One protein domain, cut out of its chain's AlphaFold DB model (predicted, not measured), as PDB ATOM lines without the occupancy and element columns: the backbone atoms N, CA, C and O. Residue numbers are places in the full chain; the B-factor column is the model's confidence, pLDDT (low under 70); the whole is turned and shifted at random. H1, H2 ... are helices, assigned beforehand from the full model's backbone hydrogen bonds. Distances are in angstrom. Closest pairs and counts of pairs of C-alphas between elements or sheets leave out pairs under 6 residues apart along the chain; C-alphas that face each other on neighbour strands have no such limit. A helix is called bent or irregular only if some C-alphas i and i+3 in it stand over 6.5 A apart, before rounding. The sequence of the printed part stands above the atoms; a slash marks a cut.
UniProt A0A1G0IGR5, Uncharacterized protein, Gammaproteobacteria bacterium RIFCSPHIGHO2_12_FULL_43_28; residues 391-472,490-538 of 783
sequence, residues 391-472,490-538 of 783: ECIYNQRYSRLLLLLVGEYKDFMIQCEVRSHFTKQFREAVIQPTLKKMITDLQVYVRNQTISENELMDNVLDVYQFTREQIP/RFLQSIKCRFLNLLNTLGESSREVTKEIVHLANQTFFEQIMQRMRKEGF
ATOM      1  N   GLU A 391     204.278 241.909 204.662       78.88
ATOM      2  CA  GLU A 391     204.844 240.736 205.353       78.88
ATOM      3  C   GLU A 391     204.270 239.358 204.949       78.88
ATOM      4  O   GLU A 391     204.904 238.335 205.182       78.88
ATOM      5  N   CYS A 392     203.148 239.305 204.228       83.56
ATOM      6  CA  CYS A 392     202.583 238.102 203.621       83.56
ATOM      7  C   CYS A 392     203.132 237.877 202.199       83.56
ATOM      8  O   CYS A 392     204.001 237.030 201.983       83.56
ATOM      9  N   ILE A 393     202.643 238.639 201.210       87.94
ATOM     10  CA  ILE A 393     203.094 238.524 199.811       87.94
ATOM     11  C   ILE A 393     204.407 239.278 199.588       87.94
ATOM     12  O   ILE A 393     205.311 238.759 198.924       87.94
ATOM     13  N   TYR A 394     204.531 240.477 200.163       88.94
ATOM     14  CA  TYR A 394     205.767 241.265 200.172       88.94
ATOM     15  C   TYR A 394     206.571 240.993 201.440       88.94
ATOM     16  O   TYR A 394     206.859 241.889 202.227       88.94
ATOM     17  N   ASN A 395     206.889 239.723 201.646       85.62
ATOM     18  CA  ASN A 395     207.588 239.246 202.830       85.62
ATOM     19  C   ASN A 395     209.088 239.591 202.842       85.62
ATOM     20  O   ASN A 395     209.657 240.138 201.891       85.62
ATOM     21  N   GLN A 396     209.774 239.195 203.912       80.56
ATOM     22  CA  GLN A 396     211.217 239.386 204.051       80.56
ATOM     23  C   GLN A 396     212.020 238.808 202.879       80.56
ATOM     24  O   GLN A 396     213.002 239.417 202.452       80.56
ATOM     25  N   ARG A 397     211.604 237.673 202.300       83.12
ATOM     26  CA  ARG A 397     212.280 237.078 201.137       83.12
ATOM     27  C   ARG A 397     212.149 237.960 199.897       83.12
ATOM     28  O   ARG A 397     213.137 238.118 199.185       83.12
ATOM     29  N   TYR A 398     210.993 238.588 199.673       88.56
ATOM     30  CA  TYR A 398     210.822 239.607 198.629       88.56
ATOM     31  C   TYR A 398     211.812 240.762 198.825       88.56
ATOM     32  O   TYR A 398     212.556 241.105 197.905       88.56
ATOM     33  N   SER A 399     211.879 241.312 200.043       82.94
ATOM     34  CA  SER A 399     212.798 242.409 200.371       82.94
ATOM     35  C   SER A 399     214.269 242.025 200.177       82.94
ATOM     36  O   SER A 399     215.034 242.810 199.620       82.94
ATOM     37  N   ARG A 400     214.663 240.805 200.570       80.75
ATOM     38  CA  ARG A 400     216.026 240.279 200.383       80.75
ATOM     39  C   ARG A 400     216.382 240.154 198.901       80.75
ATOM     40  O   ARG A 400     217.409 240.679 198.487       80.75
ATOM     41  N   LEU A 401     215.518 239.530 198.093       85.75
ATOM     42  CA  LEU A 401     215.713 239.395 196.638       85.75
ATOM     43  C   LEU A 401     215.859 240.753 195.942       85.75
ATOM     44  O   LEU A 401     216.672 240.894 195.030       85.75
ATOM     45  N   LEU A 402     215.107 241.757 196.394       86.81
ATOM     46  CA  LEU A 402     215.203 243.108 195.858       86.81
ATOM     47  C   LEU A 402     216.551 243.763 196.189       86.81
ATOM     48  O   LEU A 402     217.195 244.305 195.296       86.81
ATOM     49  N   LEU A 403     216.992 243.685 197.448       79.81
ATOM     50  CA  LEU A 403     218.270 244.256 197.889       79.81
ATOM     51  C   LEU A 403     219.475 243.593 197.214       79.81
ATOM     52  O   LEU A 403     220.442 244.272 196.885       79.81
ATOM     53  N   LEU A 404     219.393 242.294 196.934       81.31
ATOM     54  CA  LEU A 404     220.432 241.577 196.196       81.31
ATOM     55  C   LEU A 404     220.605 242.103 194.781       81.31
ATOM     56  O   LEU A 404     221.726 242.351 194.344       81.31
ATOM     57  N   LEU A 405     219.494 242.311 194.074       85.81
ATOM     58  CA  LEU A 405     219.550 242.900 192.744       85.81
ATOM     59  C   LEU A 405     220.074 244.331 192.779       85.81
ATOM     60  O   LEU A 405     220.841 244.705 191.901       85.81
ATOM     61  N   VAL A 406     219.684 245.116 193.782       81.88
ATOM     62  CA  VAL A 406     220.217 246.469 193.971       81.88
ATOM     63  C   VAL A 406     221.740 246.431 194.130       81.88
ATOM     64  O   VAL A 406     222.424 247.184 193.445       81.88
ATOM     65  N   GLY A 407     222.272 245.551 194.983       76.50
ATOM     66  CA  GLY A 407     223.715 245.416 195.204       76.50
ATOM     67  C   GLY A 407     224.474 244.988 193.948       76.50
ATOM     68  O   GLY A 407     225.397 245.678 193.516       76.50
ATOM     69  N   GLU A 408     224.035 243.897 193.318       83.19
ATOM     70  CA  GLU A 408     224.691 243.298 192.145       83.19
ATOM     71  C   GLU A 408     224.600 244.190 190.893       83.19
ATOM     72  O   GLU A 408     225.498 244.196 190.052       83.19
ATOM     73  N   TYR A 409     223.520 244.965 190.752       85.25
ATOM     74  CA  TYR A 409     223.236 245.753 189.548       85.25
ATOM     75  C   TYR A 409     223.282 247.272 189.767       85.25
ATOM     76  O   TYR A 409     222.792 248.019 188.914       85.25
ATOM     77  N   LYS A 410     223.909 247.751 190.849       77.25
ATOM     78  CA  LYS A 410     224.036 249.188 191.165       77.25
ATOM     79  C   LYS A 410     224.597 250.023 190.008       77.25
ATOM     80  O   LYS A 410     224.012 251.041 189.646       77.25
ATOM     81  N   ASP A 411     225.645 249.546 189.336       78.06
ATOM     82  CA  ASP A 411     226.260 250.247 188.198       78.06
ATOM     83  C   ASP A 411     225.299 250.387 187.014       78.06
ATOM     84  O   ASP A 411     225.224 251.433 186.362       78.06
ATOM     85  N   PHE A 412     224.513 249.340 186.751       82.06
ATOM     86  CA  PHE A 412     223.469 249.371 185.733       82.06
ATOM     87  C   PHE A 412     222.357 250.357 186.106       82.06
ATOM     88  O   PHE A 412     221.878 251.083 185.230       82.06
ATOM     89  N   MET A 413     221.969 250.415 187.384       74.69
ATOM     90  CA  MET A 413     220.969 251.368 187.866       74.69
ATOM     91  C   MET A 413     221.412 252.805 187.612       74.69
ATOM     92  O   MET A 413     220.687 253.555 186.965       74.69
ATOM     93  N   ILE A 414     222.634 253.156 188.009       69.19
ATOM     94  CA  ILE A 414     223.207 254.497 187.823       69.19
ATOM     95  C   ILE A 414     223.307 254.836 186.340       69.19
ATOM     96  O   ILE A 414     222.904 255.914 185.902       69.19
ATOM     97  N   GLN A 415     223.799 253.891 185.534       71.38
ATOM     98  CA  GLN A 415     223.899 254.077 184.091       71.38
ATOM     99  C   GLN A 415     222.533 254.372 183.460       71.38
ATOM    100  O   GLN A 415     222.467 255.087 182.454       71.38
ATOM    101  N   CYS A 416     221.455 253.827 184.026       68.56
ATOM    102  CA  CYS A 416     220.104 254.086 183.566       68.56
ATOM    103  C   CYS A 416     219.500 255.376 184.139       68.56
ATOM    104  O   CYS A 416     218.846 256.087 183.385       68.56
ATOM    105  N   GLU A 417     219.752 255.718 185.403       64.56
ATOM    106  CA  GLU A 417     219.244 256.940 186.050       64.56
ATOM    107  C   GLU A 417     219.856 258.222 185.465       64.56
ATOM    108  O   GLU A 417     219.155 259.213 185.270       64.56
ATOM    109  N   VAL A 418     221.139 258.201 185.090       56.47
ATOM    110  CA  VAL A 418     221.816 259.355 184.462       56.47
ATOM    111  C   VAL A 418     221.303 259.614 183.031       56.47
ATOM    112  O   VAL A 418     221.569 260.658 182.431       56.47
ATOM    113  N   ARG A 419     220.550 258.677 182.440       51.91
ATOM    114  CA  ARG A 419     220.054 258.778 181.062       51.91
ATOM    115  C   ARG A 419     218.584 259.170 181.035       51.91
ATOM    116  O   ARG A 419     217.717 258.386 181.386       51.91
ATOM    117  N   SER A 420     218.291 260.332 180.454       40.94
ATOM    118  CA  SER A 420     216.904 260.762 180.237       40.94
ATOM    119  C   SER A 420     216.159 259.925 179.184       40.94
ATOM    120  O   SER A 420     214.940 259.835 179.241       40.94
ATOM    121  N   HIS A 421     216.866 259.310 178.219       51.94
ATOM    122  CA  HIS A 421     216.280 258.498 177.139       51.94
ATOM    123  C   HIS A 421     217.196 257.333 176.711       51.94
ATOM    124  O   HIS A 421     218.405 257.503 176.526       51.94
ATOM    125  N   PHE A 422     216.615 256.153 176.452       64.94
ATOM    126  CA  PHE A 422     217.342 254.962 175.985       64.94
ATOM    127  C   PHE A 422     217.220 254.761 174.469       64.94
ATOM    128  O   PHE A 422     216.123 254.535 173.953       64.94
ATOM    129  N   THR A 423     218.348 254.767 173.749       68.62
ATOM    130  CA  THR A 423     218.383 254.417 172.318       68.62
ATOM    131  C   THR A 423     218.027 252.945 172.103       68.62
ATOM    132  O   THR A 423     218.289 252.109 172.968       68.62
ATOM    133  N   LYS A 424     217.502 252.594 170.919       69.56
ATOM    134  CA  LYS A 424     217.225 251.195 170.542       69.56
ATOM    135  C   LYS A 424     218.447 250.287 170.744       69.56
ATOM    136  O   LYS A 424     218.336 249.250 171.383       69.56
ATOM    137  N   GLN A 425     219.624 250.741 170.312       71.44
ATOM    138  CA  GLN A 425     220.880 250.005 170.479       71.44
ATOM    139  C   GLN A 425     221.249 249.778 171.954       71.44
ATOM    140  O   GLN A 425     221.710 248.700 172.300       71.44
ATOM    141  N   PHE A 426     221.024 250.755 172.842       74.00
ATOM    142  CA  PHE A 426     221.275 250.571 174.275       74.00
ATOM    143  C   PHE A 426     220.241 249.644 174.922       74.00
ATOM    144  O   PHE A 426     220.588 248.830 175.777       74.00
ATOM    145  N   ARG A 427     218.978 249.719 174.479       77.62
ATOM    146  CA  ARG A 427     217.940 248.781 174.914       77.62
ATOM    147  C   ARG A 427     218.312 247.344 174.550       77.62
ATOM    148  O   ARG A 427     218.245 246.477 175.409       77.62
ATOM    149  N   GLU A 428     218.739 247.106 173.316       80.62
ATOM    150  CA  GLU A 428     219.063 245.767 172.811       80.62
ATOM    151  C   GLU A 428     220.407 245.232 173.325       80.62
ATOM    152  O   GLU A 428     220.506 244.046 173.620       80.62
ATOM    153  N   ALA A 429     221.430 246.081 173.460       81.25
ATOM    154  CA  ALA A 429     222.774 245.645 173.837       81.25
ATOM    155  C   ALA A 429     223.025 245.616 175.352       81.25
ATOM    156  O   ALA A 429     223.909 244.889 175.793       81.25
ATOM    157  N   VAL A 430     222.290 246.412 176.139       82.19
ATOM    158  CA  VAL A 430     222.539 246.564 177.582       82.19
ATOM    159  C   VAL A 430     221.301 246.213 178.396       82.19
ATOM    160  O   VAL A 430     221.341 245.266 179.168       82.19
ATOM    161  N   ILE A 431     220.174 246.904 178.198       84.00
ATOM    162  CA  ILE A 431     218.990 246.705 179.058       84.00
ATOM    163  C   ILE A 431     218.446 245.276 178.938       84.00
ATOM    164  O   ILE A 431     218.296 244.595 179.946       84.00
ATOM    165  N   GLN A 432     218.167 244.792 177.726       88.25
ATOM    166  CA  GLN A 432     217.564 243.469 177.529       88.25
ATOM    167  C   GLN A 432     218.454 242.317 178.037       88.25
ATOM    168  O   GLN A 432     217.946 241.470 178.779       88.25
ATOM    169  N   PRO A 433     219.767 242.270 177.722       90.56
ATOM    170  CA  PRO A 433     220.658 241.252 178.273       90.56
ATOM    171  C   PRO A 433     220.764 241.316 179.798       90.56
ATOM    172  O   PRO A 433     220.699 240.270 180.441       90.56
ATOM    173  N   THR A 434     220.862 242.516 180.379       91.81
ATOM    174  CA  THR A 434     220.961 242.689 181.834       91.81
ATOM    175  C   THR A 434     219.691 242.230 182.544       91.81
ATOM    176  O   THR A 434     219.785 241.458 183.489       91.81
ATOM    177  N   LEU A 435     218.500 242.606 182.063       91.50
ATOM    178  CA  LEU A 435     217.232 242.150 182.649       91.50
ATOM    179  C   LEU A 435     217.087 240.620 182.578       91.50
ATOM    180  O   LEU A 435     216.623 239.988 183.524       91.50
ATOM    181  N   LYS A 436     217.532 239.998 181.478       91.56
ATOM    182  CA  LYS A 436     217.550 238.534 181.351       91.56
ATOM    183  C   LYS A 436     218.552 237.884 182.314       91.56
ATOM    184  O   LYS A 436     218.258 236.826 182.874       91.56
ATOM    185  N   LYS A 437     219.715 238.512 182.516       93.19
ATOM    186  CA  LYS A 437     220.710 238.079 183.504       93.19
ATOM    187  C   LYS A 437     220.141 238.175 184.923       93.19
ATOM    188  O   LYS A 437     220.215 237.185 185.632       93.19
ATOM    189  N   MET A 438     219.461 239.270 185.278       93.19
ATOM    190  CA  MET A 438     218.807 239.438 186.588       93.19
ATOM    191  C   MET A 438     217.859 238.277 186.914       93.19
ATOM    192  O   MET A 438     217.921 237.729 188.007       93.19
ATOM    193  N   ILE A 439     217.014 237.864 185.961       92.06
ATOM    194  CA  ILE A 439     216.110 236.709 186.135       92.06
ATOM    195  C   ILE A 439     216.906 235.419 186.362       92.06
ATOM    196  O   ILE A 439     216.579 234.634 187.249       92.06
ATOM    197  N   THR A 440     217.956 235.202 185.569       91.12
ATOM    198  CA  THR A 440     218.801 234.004 185.678       91.12
ATOM    199  C   THR A 440     219.500 233.953 187.036       91.12
ATOM    200  O   THR A 440     219.468 232.922 187.704       91.12
ATOM    201  N   ASP A 441     220.070 235.075 187.475       88.62
ATOM    202  CA  ASP A 441     220.770 235.193 188.750       88.62
ATOM    203  C   ASP A 441     219.797 234.972 189.917       88.62
ATOM    204  O   ASP A 441     220.068 234.136 190.775       88.62
ATOM    205  N   LEU A 442     218.609 235.598 189.904       88.56
ATOM    206  CA  LEU A 442     217.541 235.356 190.890       88.56
ATOM    207  C   LEU A 442     217.210 233.860 191.045       88.56
ATOM    208  O   LEU A 442     217.121 233.348 192.165       88.56
ATOM    209  N   GLN A 443     217.048 233.146 189.928       88.69
ATOM    210  CA  GLN A 443     216.750 231.710 189.928       88.69
ATOM    211  C   GLN A 443     217.914 230.877 190.481       88.69
ATOM    212  O   GLN A 443     217.686 229.915 191.221       88.69
ATOM    213  N   VAL A 444     219.157 231.239 190.149       85.44
ATOM    214  CA  VAL A 444     220.367 230.587 190.672       85.44
ATOM    215  C   VAL A 444     220.495 230.809 192.179       85.44
ATOM    216  O   VAL A 444     220.724 229.843 192.906       85.44
ATOM    217  N   TYR A 445     220.276 232.035 192.663       79.19
ATOM    218  CA  TYR A 445     220.335 232.360 194.090       79.19
ATOM    219  C   TYR A 445     219.347 231.528 194.902       79.19
ATOM    220  O   TYR A 445     219.720 230.908 195.898       79.19
ATOM    221  N   VAL A 446     218.093 231.455 194.451       79.94
ATOM    222  CA  VAL A 446     217.069 230.658 195.133       79.94
ATOM    223  C   VAL A 446     217.384 229.165 195.090       79.94
ATOM    224  O   VAL A 446     217.184 228.481 196.093       79.94
ATOM    225  N   ARG A 447     217.906 228.651 193.968       79.75
ATOM    226  CA  ARG A 447     218.287 227.236 193.837       79.75
ATOM    227  C   ARG A 447     219.432 226.851 194.775       79.75
ATOM    228  O   ARG A 447     219.417 225.746 195.307       79.75
ATOM    229  N   ASN A 448     220.406 227.737 194.959       72.81
ATOM    230  CA  ASN A 448     221.617 227.440 195.718       72.81
ATOM    231  C   ASN A 448     221.493 227.769 197.220       72.81
ATOM    232  O   ASN A 448     222.331 227.313 197.989       72.81
ATOM    233  N   GLN A 449     220.465 228.518 197.651       64.19
ATOM    234  CA  GLN A 449     220.288 229.001 199.039       64.19
ATOM    235  C   GLN A 449     221.489 229.819 199.571       64.19
ATOM    236  O   GLN A 449     221.710 229.917 200.774       64.19
ATOM    237  N   THR A 450     222.289 230.398 198.676       55.34
ATOM    238  CA  THR A 450     223.672 230.850 198.929       55.34
ATOM    239  C   THR A 450     223.807 232.299 199.387       55.34
ATOM    240  O   THR A 450     224.699 232.989 198.915       55.34
ATOM    241  N   ILE A 451     222.928 232.816 200.244       55.91
ATOM    242  CA  ILE A 451     223.122 234.188 200.741       55.91
ATOM    243  C   ILE A 451     223.036 234.180 202.251       55.91
ATOM    244  O   ILE A 451     221.954 234.060 202.831       55.91
ATOM    245  N   SER A 452     224.206 234.289 202.871       61.06
ATOM    246  CA  SER A 452     224.308 234.537 204.303       61.06
ATOM    247  C   SER A 452     223.816 235.952 204.627       61.06
ATOM    248  O   SER A 452     223.928 236.864 203.807       61.06
ATOM    249  N   GLU A 453     223.265 236.166 205.826       56.12
ATOM    250  CA  GLU A 453     222.852 237.513 206.262       56.12
ATOM    251  C   GLU A 453     224.017 238.512 206.248       56.12
ATOM    252  O   GLU A 453     223.804 239.687 205.962       56.12
ATOM    253  N   ASN A 454     225.245 238.025 206.449       59.72
ATOM    254  CA  ASN A 454     226.464 238.827 206.386       59.72
ATOM    255  C   ASN A 454     226.737 239.346 204.964       59.72
ATOM    256  O   ASN A 454     226.928 240.542 204.796       59.72
ATOM    257  N   GLU A 455     226.649 238.502 203.928       61.59
ATOM    258  CA  GLU A 455     226.831 238.944 202.531       61.59
ATOM    259  C   GLU A 455     225.743 239.925 202.074       61.59
ATOM    260  O   GLU A 455     225.999 240.818 201.266       61.59
ATOM    261  N   LEU A 456     224.512 239.779 202.574       61.31
ATOM    262  CA  LEU A 456     223.448 240.745 202.303       61.31
ATOM    263  C   LEU A 456     223.752 242.093 202.972       61.31
ATOM    264  O   LEU A 456     223.534 243.134 202.357       61.31
ATOM    265  N   MET A 457     224.249 242.068 204.211       59.31
ATOM    266  CA  MET A 457     224.570 243.274 204.967       59.31
ATOM    267  C   MET A 457     225.794 244.000 204.401       59.31
ATOM    268  O   MET A 457     225.759 245.220 204.278       59.31
ATOM    269  N   ASP A 458     226.812 243.264 203.955       65.25
ATOM    270  CA  ASP A 458     227.977 243.820 203.259       65.25
ATOM    271  C   ASP A 458     227.556 244.508 201.948       65.25
ATOM    272  O   ASP A 458     227.928 245.651 201.697       65.25
ATOM    273  N   ASN A 459     226.674 243.884 201.154       63.88
ATOM    274  CA  ASN A 459     226.118 244.504 199.941       63.88
ATOM    275  C   ASN A 459     225.285 245.762 200.240       63.88
ATOM    276  O   ASN A 459     225.324 246.738 199.489       63.88
ATOM    277  N   VAL A 460     224.510 245.743 201.325       59.94
ATOM    278  CA  VAL A 460     223.720 246.890 201.786       59.94
ATOM    279  C   VAL A 460     224.626 248.043 202.227       59.94
ATOM    280  O   VAL A 460     224.362 249.188 201.856       59.94
ATOM    281  N   LEU A 461     225.695 247.749 202.968       62.72
ATOM    282  CA  LEU A 461     226.688 248.727 203.417       62.72
ATOM    283  C   LEU A 461     227.474 249.312 202.241       62.72
ATOM    284  O   LEU A 461     227.654 250.526 202.183       62.72
ATOM    285  N   ASP A 462     227.849 248.492 201.261       64.94
ATOM    286  CA  ASP A 462     228.508 248.939 200.033       64.94
ATOM    287  C   ASP A 462     227.619 249.884 199.217       64.94
ATOM    288  O   ASP A 462     228.082 250.902 198.704       64.94
ATOM    289  N   VAL A 463     226.325 249.573 199.090       60.66
ATOM    290  CA  VAL A 463     225.352 250.450 198.424       60.66
ATOM    291  C   VAL A 463     225.139 251.736 199.233       60.66
ATOM    292  O   VAL A 463     225.059 252.819 198.650       60.66
ATOM    293  N   TYR A 464     225.096 251.647 200.566       58.72
ATOM    294  CA  TYR A 464     224.994 252.798 201.467       58.72
ATOM    295  C   TYR A 464     226.173 253.765 201.315       58.72
ATOM    296  O   TYR A 464     225.970 254.952 201.044       58.72
ATOM    297  N   GLN A 465     227.400 253.250 201.406       61.91
ATOM    298  CA  GLN A 465     228.634 254.023 201.261       61.91
ATOM    299  C   GLN A 465     228.748 254.635 199.860       61.91
ATOM    300  O   GLN A 465     228.941 255.843 199.729       61.91
ATOM    301  N   PHE A 466     228.503 253.840 198.816       59.06
ATOM    302  CA  PHE A 466     228.558 254.293 197.427       59.06
ATOM    303  C   PHE A 466     227.580 255.446 197.128       59.06
ATOM    304  O   PHE A 466     227.910 256.391 196.410       59.06
ATOM    305  N   THR A 467     226.365 255.402 197.680       53.47
ATOM    306  CA  THR A 467     225.346 256.432 197.414       53.47
ATOM    307  C   THR A 467     225.622 257.728 198.188       53.47
ATOM    308  O   THR A 467     225.363 258.808 197.654       53.47
ATOM    309  N   ARG A 468     226.198 257.644 199.403       54.56
ATOM    310  CA  ARG A 468     226.674 258.815 200.173       54.56
ATOM    311  C   ARG A 468     227.788 259.578 199.455       54.56
ATOM    312  O   ARG A 468     227.850 260.796 199.570       54.56
ATOM    313  N   GLU A 469     228.651 258.888 198.714       53.72
ATOM    314  CA  GLU A 469     229.754 259.515 197.972       53.72
ATOM    315  C   GLU A 469     229.299 260.260 196.702       53.72
ATOM    316  O   GLU A 469     230.002 261.149 196.225       53.72
ATOM    317  N   GLN A 470     228.133 259.916 196.143       46.00
ATOM    318  CA  GLN A 470     227.666 260.406 194.834       46.00
ATOM    319  C   GLN A 470     226.478 261.383 194.907       46.00
ATOM    320  O   GLN A 470     226.152 262.021 193.905       46.00
ATOM    321  N   ILE A 471     225.817 261.520 196.063       41.81
ATOM    322  CA  ILE A 471     224.665 262.412 196.258       41.81
ATOM    323  C   ILE A 471     224.938 263.307 197.477       41.81
ATOM    324  O   ILE A 471     224.943 262.791 198.595       41.81
ATOM    325  N   PRO A 472     225.144 264.631 197.314       36.31
ATOM    326  CA  PRO A 472     225.286 265.524 198.455       36.31
ATOM    327  C   PRO A 472     223.944 265.590 199.190       36.31
ATOM    328  O   PRO A 472     222.938 266.033 198.630       36.31
ATOM    329  N   ARG A 490     215.116 253.995 206.379       63.88
ATOM    330  CA  ARG A 490     214.548 254.960 205.416       63.88
ATOM    331  C   ARG A 490     215.390 255.047 204.149       63.88
ATOM    332  O   ARG A 490     214.845 255.100 203.044       63.88
ATOM    333  N   PHE A 491     216.710 255.006 204.288       67.19
ATOM    334  CA  PHE A 491     217.629 254.974 203.161       67.19
ATOM    335  C   PHE A 491     217.461 253.701 202.316       67.19
ATOM    336  O   PHE A 491     217.258 253.786 201.103       67.19
ATOM    337  N   LEU A 492     217.466 252.521 202.945       68.81
ATOM    338  CA  LEU A 492     217.242 251.247 202.256       68.81
ATOM    339  C   LEU A 492     215.904 251.226 201.517       68.81
ATOM    340  O   LEU A 492     215.799 250.740 200.390       68.81
ATOM    341  N   GLN A 493     214.867 251.761 202.150       70.44
ATOM    342  CA  GLN A 493     213.540 251.880 201.573       70.44
ATOM    343  C   GLN A 493     213.538 252.806 200.352       70.44
ATOM    344  O   GLN A 493     213.024 252.422 199.302       70.44
ATOM    345  N   SER A 494     214.203 253.961 200.441       69.38
ATOM    346  CA  SER A 494     214.398 254.894 199.325       69.38
ATOM    347  C   SER A 494     215.093 254.229 198.130       69.38
ATOM    348  O   SER A 494     214.621 254.348 196.997       69.38
ATOM    349  N   ILE A 495     216.153 253.451 198.367       72.56
ATOM    350  CA  ILE A 495     216.871 252.744 197.298       72.56
ATOM    351  C   ILE A 495     216.014 251.657 196.653       72.56
ATOM    352  O   ILE A 495     215.933 251.592 195.424       72.56
ATOM    353  N   LYS A 496     215.327 250.833 197.452       80.38
ATOM    354  CA  LYS A 496     214.383 249.830 196.934       80.38
ATOM    355  C   LYS A 496     213.309 250.491 196.057       80.38
ATOM    356  O   LYS A 496     213.017 249.996 194.968       80.38
ATOM    357  N   CYS A 497     212.770 251.637 196.481       74.44
ATOM    358  CA  CYS A 497     211.800 252.412 195.703       74.44
ATOM    359  C   CYS A 497     212.383 252.940 194.393       74.44
ATOM    360  O   CYS A 497     211.745 252.803 193.349       74.44
ATOM    361  N   ARG A 498     213.593 253.510 194.416       75.38
ATOM    362  CA  ARG A 498     214.284 253.975 193.203       75.38
ATOM    363  C   ARG A 498     214.505 252.841 192.213       75.38
ATOM    364  O   ARG A 498     214.173 252.994 191.043       75.38
ATOM    365  N   PHE A 499     214.953 251.680 192.686       80.62
ATOM    366  CA  PHE A 499     215.142 250.511 191.833       80.62
ATOM    367  C   PHE A 499     213.837 250.017 191.202       80.62
ATOM    368  O   PHE A 499     213.776 249.801 189.992       80.62
ATOM    369  N   LEU A 500     212.766 249.886 191.990       81.12
ATOM    370  CA  LEU A 500     211.456 249.486 191.468       81.12
ATOM    371  C   LEU A 500     210.904 250.511 190.469       81.12
ATOM    372  O   LEU A 500     210.380 250.130 189.420       81.12
ATOM    373  N   ASN A 501     211.063 251.807 190.747       75.44
ATOM    374  CA  ASN A 501     210.697 252.879 189.822       75.44
ATOM    375  C   ASN A 501     211.505 252.795 188.527       75.44
ATOM    376  O   ASN A 501     210.924 252.872 187.444       75.44
ATOM    377  N   LEU A 502     212.813 252.552 188.618       78.81
ATOM    378  CA  LEU A 502     213.664 252.355 187.457       78.81
ATOM    379  C   LEU A 502     213.167 251.173 186.616       78.81
ATOM    380  O   LEU A 502     212.909 251.342 185.424       78.81
ATOM    381  N   LEU A 503     212.948 250.003 187.222       80.69
ATOM    382  CA  LEU A 503     212.402 248.840 186.518       80.69
ATOM    383  C   LEU A 503     211.065 249.171 185.837       80.69
ATOM    384  O   LEU A 503     210.867 248.791 184.683       80.69
ATOM    385  N   ASN A 504     210.184 249.948 186.469       74.38
ATOM    386  CA  ASN A 504     208.916 250.370 185.862       74.38
ATOM    387  C   ASN A 504     209.094 251.238 184.597       74.38
ATOM    388  O   ASN A 504     208.223 251.217 183.726       74.38
ATOM    389  N   THR A 505     210.218 251.949 184.446       72.12
ATOM    390  CA  THR A 505     210.519 252.779 183.258       72.12
ATOM    391  C   THR A 505     211.205 252.023 182.107       72.12
ATOM    392  O   THR A 505     211.212 252.492 180.966       72.12
ATOM    393  N   LEU A 506     211.760 250.831 182.365       74.25
ATOM    394  CA  LEU A 506     212.582 250.091 181.393       74.25
ATOM    395  C   LEU A 506     211.784 249.269 180.358       74.25
ATOM    396  O   LEU A 506     212.366 248.819 179.366       74.25
ATOM    397  N   GLY A 507     210.458 249.161 180.497       69.50
ATOM    398  CA  GLY A 507     209.558 248.563 179.501       69.50
ATOM    399  C   GLY A 507     208.966 247.212 179.918       69.50
ATOM    400  O   GLY A 507     208.764 246.941 181.093       69.50
ATOM    401  N   GLU A 508     208.609 246.364 178.950       71.38
ATOM    402  CA  GLU A 508     207.903 245.102 179.228       71.38
ATOM    403  C   GLU A 508     208.815 244.032 179.850       71.38
ATOM    404  O   GLU A 508     208.425 243.381 180.814       71.38
ATOM    405  N   SER A 509     210.061 243.916 179.385       73.25
ATOM    406  CA  SER A 509     211.014 242.917 179.893       73.25
ATOM    407  C   SER A 509     211.416 243.119 181.354       73.25
ATOM    408  O   SER A 509     211.790 242.162 182.022       73.25
ATOM    409  N   SER A 510     211.340 244.343 181.881       80.31
ATOM    410  CA  SER A 510     211.615 244.601 183.299       80.31
ATOM    411  C   SER A 510     210.457 244.172 184.196       80.31
ATOM    412  O   SER A 510     210.676 243.855 185.365       80.31
ATOM    413  N   ARG A 511     209.234 244.064 183.654       80.81
ATOM    414  CA  ARG A 511     208.101 243.486 184.387       80.81
ATOM    415  C   ARG A 511     208.338 242.015 184.694       80.81
ATOM    416  O   ARG A 511     207.949 241.575 185.770       80.81
ATOM    417  N   GLU A 512     209.004 241.280 183.806       86.44
ATOM    418  CA  GLU A 512     209.385 239.885 184.060       86.44
ATOM    419  C   GLU A 512     210.322 239.756 185.265       86.44
ATOM    420  O   GLU A 512     210.129 238.855 186.073       86.44
ATOM    421  N   VAL A 513     211.240 240.708 185.478       89.56
ATOM    422  CA  VAL A 513     212.077 240.742 186.691       89.56
ATOM    423  C   VAL A 513     211.203 240.883 187.938       89.56
ATOM    424  O   VAL A 513     211.285 240.062 188.845       89.56
ATOM    425  N   THR A 514     210.307 241.876 187.978       87.19
ATOM    426  CA  THR A 514     209.434 242.090 189.150       87.19
ATOM    427  C   THR A 514     208.479 240.921 189.413       87.19
ATOM    428  O   THR A 514     208.268 240.552 190.567       87.19
ATOM    429  N   LYS A 515     207.948 240.289 188.355       88.12
ATOM    430  CA  LYS A 515     207.132 239.068 188.445       88.12
ATOM    431  C   LYS A 515     207.923 237.919 189.057       88.12
ATOM    432  O   LYS A 515     207.402 237.219 189.924       88.12
ATOM    433  N   GLU A 516     209.167 237.745 188.620       91.00
ATOM    434  CA  GLU A 516     210.031 236.673 189.099       91.00
ATOM    435  C   GLU A 516     210.387 236.861 190.577       91.00
ATOM    436  O   GLU A 516     210.330 235.896 191.335       91.00
ATOM    437  N   ILE A 517     210.650 238.096 191.029       90.25
ATOM    438  CA  ILE A 517     210.876 238.392 192.457       90.25
ATOM    439  C   ILE A 517     209.664 237.959 193.294       90.25
ATOM    440  O   ILE A 517     209.827 237.230 194.271       90.25
ATOM    441  N   VAL A 518     208.443 238.357 192.902       90.25
ATOM    442  CA  VAL A 518     207.209 237.965 193.612       90.25
ATOM    443  C   VAL A 518     207.036 236.445 193.605       90.25
ATOM    444  O   VAL A 518     206.714 235.862 194.642       90.25
ATOM    445  N   HIS A 519     207.271 235.788 192.464       89.62
ATOM    446  CA  HIS A 519     207.161 234.337 192.349       89.62
ATOM    447  C   HIS A 519     208.128 233.616 193.289       89.62
ATOM    448  O   HIS A 519     207.703 232.751 194.054       89.62
ATOM    449  N   LEU A 520     209.409 233.968 193.226       88.31
ATOM    450  CA  LEU A 520     210.470 233.328 193.990       88.31
ATOM    451  C   LEU A 520     210.340 233.598 195.490       88.31
ATOM    452  O   LEU A 520     210.593 232.701 196.295       88.31
ATOM    453  N   ALA A 521     209.884 234.794 195.873       87.06
ATOM    454  CA  ALA A 521     209.580 235.124 197.261       87.06
ATOM    455  C   ALA A 521     208.442 234.269 197.842       87.06
ATOM    456  O   ALA A 521     208.443 233.987 199.036       87.06
ATOM    457  N   ASN A 522     207.498 233.826 197.005       87.81
ATOM    458  CA  ASN A 522     206.296 233.092 197.418       87.81
ATOM    459  C   ASN A 522     206.287 231.619 196.961       87.81
ATOM    460  O   ASN A 522     205.274 230.930 197.088       87.81
ATOM    461  N   GLN A 523     207.404 231.101 196.441       86.31
ATOM    462  CA  GLN A 523     207.471 229.762 195.846       86.31
ATOM    463  C   GLN A 523     207.054 228.661 196.832       86.31
ATOM    464  O   GLN A 523     206.220 227.817 196.501       86.31
ATOM    465  N   THR A 524     207.588 228.698 198.055       82.00
ATOM    466  CA  THR A 524     207.261 227.727 199.111       82.00
ATOM    467  C   THR A 524     205.771 227.723 199.439       82.00
ATOM    468  O   THR A 524     205.163 226.666 199.587       82.00
ATOM    469  N   PHE A 525     205.155 228.904 199.480       84.38
ATOM    470  CA  PHE A 525     203.724 229.037 199.715       84.38
ATOM    471  C   PHE A 525     202.900 228.417 198.584       84.38
ATOM    472  O   PHE A 525     201.956 227.673 198.851       84.38
ATOM    473  N   PHE A 526     203.291 228.631 197.323       88.56
ATOM    474  CA  PHE A 526     202.627 227.979 196.191       88.56
ATOM    475  C   PHE A 526     202.707 226.457 196.293       88.56
ATOM    476  O   PHE A 526     201.690 225.781 196.152       88.56
ATOM    477  N   GLU A 527     203.891 225.912 196.570       86.12
ATOM    478  CA  GLU A 527     204.117 224.469 196.692       86.12
ATOM    479  C   GLU A 527     203.239 223.841 197.780       86.12
ATOM    480  O   GLU A 527     202.576 222.829 197.540       86.12
ATOM    481  N   GLN A 528     203.154 224.480 198.945       84.62
ATOM    482  CA  GLN A 528     202.379 223.975 200.075       84.62
ATOM    483  C   GLN A 528     200.873 224.078 199.863       84.62
ATOM    484  O   GLN A 528     200.153 223.111 200.123       84.62
ATOM    485  N   ILE A 529     200.382 225.209 199.344       88.75
ATOM    486  CA  ILE A 529     198.966 225.348 198.993       88.75
ATOM    487  C   ILE A 529     198.597 224.314 197.931       88.75
ATOM    488  O   ILE A 529     197.587 223.637 198.076       88.75
ATOM    489  N   MET A 530     199.427 224.093 196.911       89.00
ATOM    490  CA  MET A 530     199.164 223.058 195.906       89.00
ATOM    491  C   MET A 530     199.164 221.642 196.480       89.00
ATOM    492  O   MET A 530     198.281 220.845 196.150       89.00
ATOM    493  N   GLN A 531     200.140 221.308 197.328       86.25
ATOM    494  CA  GLN A 531     200.195 220.009 197.994       86.25
ATOM    495  C   GLN A 531     198.930 219.786 198.820       86.25
ATOM    496  O   GLN A 531     198.330 218.711 198.765       86.25
ATOM    497  N   ARG A 532     198.486 220.823 199.529       85.44
ATOM    498  CA  ARG A 532     197.260 220.807 200.314       85.44
ATOM    499  C   ARG A 532     196.017 220.657 199.442       85.44
ATOM    500  O   ARG A 532     195.207 219.777 199.720       85.44
ATOM    501  N   MET A 533     195.892 221.446 198.376       87.94
ATOM    502  CA  MET A 533     194.793 221.371 197.407       87.94
ATOM    503  C   MET A 533     194.594 219.935 196.911       87.94
ATOM    504  O   MET A 533     193.477 219.423 196.913       87.94
ATOM    505  N   ARG A 534     195.697 219.254 196.572       86.25
ATOM    506  CA  ARG A 534     195.699 217.852 196.127       86.25
ATOM    507  C   ARG A 534     195.374 216.874 197.258       86.25
ATOM    508  O   ARG A 534     194.546 215.990 197.064       86.25
ATOM    509  N   LYS A 535     196.007 217.021 198.427       86.12
ATOM    510  CA  LYS A 535     195.843 216.113 199.577       86.12
ATOM    511  C   LYS A 535     194.427 216.151 200.154       86.12
ATOM    512  O   LYS A 535     193.885 215.109 200.503       86.12
ATOM    513  N   GLU A 536     193.843 217.340 200.272       86.38
ATOM    514  CA  GLU A 536     192.519 217.560 200.870       86.38
ATOM    515  C   GLU A 536     191.377 217.506 199.832       86.38
ATOM    516  O   GLU A 536     190.204 217.576 200.212       86.38
ATOM    517  N   GLY A 537     191.699 217.338 198.542       86.88
ATOM    518  CA  GLY A 537     190.731 217.110 197.464       86.88
ATOM    519  C   GLY A 537     189.924 218.345 197.058       86.88
ATOM    520  O   GLY A 537     188.747 218.220 196.725       86.88
ATOM    521  N   PHE A 538     190.521 219.536 197.108       88.81
ATOM    522  CA  PHE A 538     189.863 220.770 196.676       88.81
ATOM    523  C   PHE A 538     189.775 220.864 195.146       88.81
ATOM    524  O   PHE A 538     190.697 220.487 194.426       88.81
TER     525      PHE A 538
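Overview. This is residues 391 to 472 and 490 to 538 of the 783 residues of an uncharacterized protein of Gammaproteobacteria bacterium RIFCSPHIGHO2_12_FULL_43_28 (UniProt A0A1G0IGR5). A crossed cluster of helices has H1 in its middle: H3 and H6 run side by side along one side of it, and H4 and H5 cross it elsewhere. Short H2 packs on H5, and H7 continues beyond H6 as an arm whose residues 531 to 537 stick out. The printed part has 131 residues with seven named helices, H1 to H7 in chain order, and no named strand, an all-helix class. It is only just compact, close to loose, with a radius of gyration of the C-alphas of 16.6 A, and elongated, spanning 57 by 35 by 24 A.

Along the chain. Find C-alpha 424 at (217.225, 251.195, 170.542); from there H3, the longest helix, runs 34.9 A through residues 424 to 448, with a kink of 26 degrees near residue 431. It is only just irregular: C-alphas 429 and 432 are 6.7 A apart. H6, residues 508 to 521, is 20.7 A long. Look for H1, residues 396 to 408, from C-alpha 396 at (211.217, 239.386, 204.051), 18.4 A long; H2, residues 410 to 417, measures 10.5 A. H4, residues 453 to 470, runs 26.0 A, and H5, residues 490 to 505, runs 22.6 A. H7, residues 523 to 536, runs 19.9 A to C-alpha 536 at (192.519, 217.560, 200.870).

Arrangement. Start at Ile 439 and Val 513, whose C-alphas, 5.7 A apart, are the closest of H3 and H6; these touch at a shallow tilt of 9 degrees, the same way. Most other touching pairs are crossed, at larger angles. H6 touches H1 at a steep tilt of 47 degrees, opposite ways, closest at C-alphas 398 and 521, 4.8 A. H1 touches H4, closest at C-alphas 407 and 459, 5.4 A. The hub, H5, touches H1, closest at C-alphas 406 and 499, 6.8 A, about perpendicular at 75 degrees. H5 also touches H2, closest at C-alphas 413 and 499, 7.1 A. H5 and H6 form a helical hairpin, closest at C-alphas 503 and 510, 5.4 A. H4 and H5 only just touch, with 3 pairs of C-alphas within 8 A, closest at C-alphas 460 and 492, 7.8 A. H6 and H7 meet only through their link. Every O i to N i+4 pair is within hydrogen-bond range in H1, H2, H5 and H7; the figures are 19 of 21 in H3, 13 of 14 in H4 and 8 of 10 in H6.

Size, cuts and confidence. The two C-alphas farthest apart are those of Pro 472 and Gly 537, 59.5 A. Residues 473 to 489 are not printed, and C-alphas 472 and 490 are 16.6 A apart across this cut. Of the links printed whole, none is long. Mean pLDDT of the printed part is 76.2; 39 residues are under 70, among them 416 to 424 and 449 to 472.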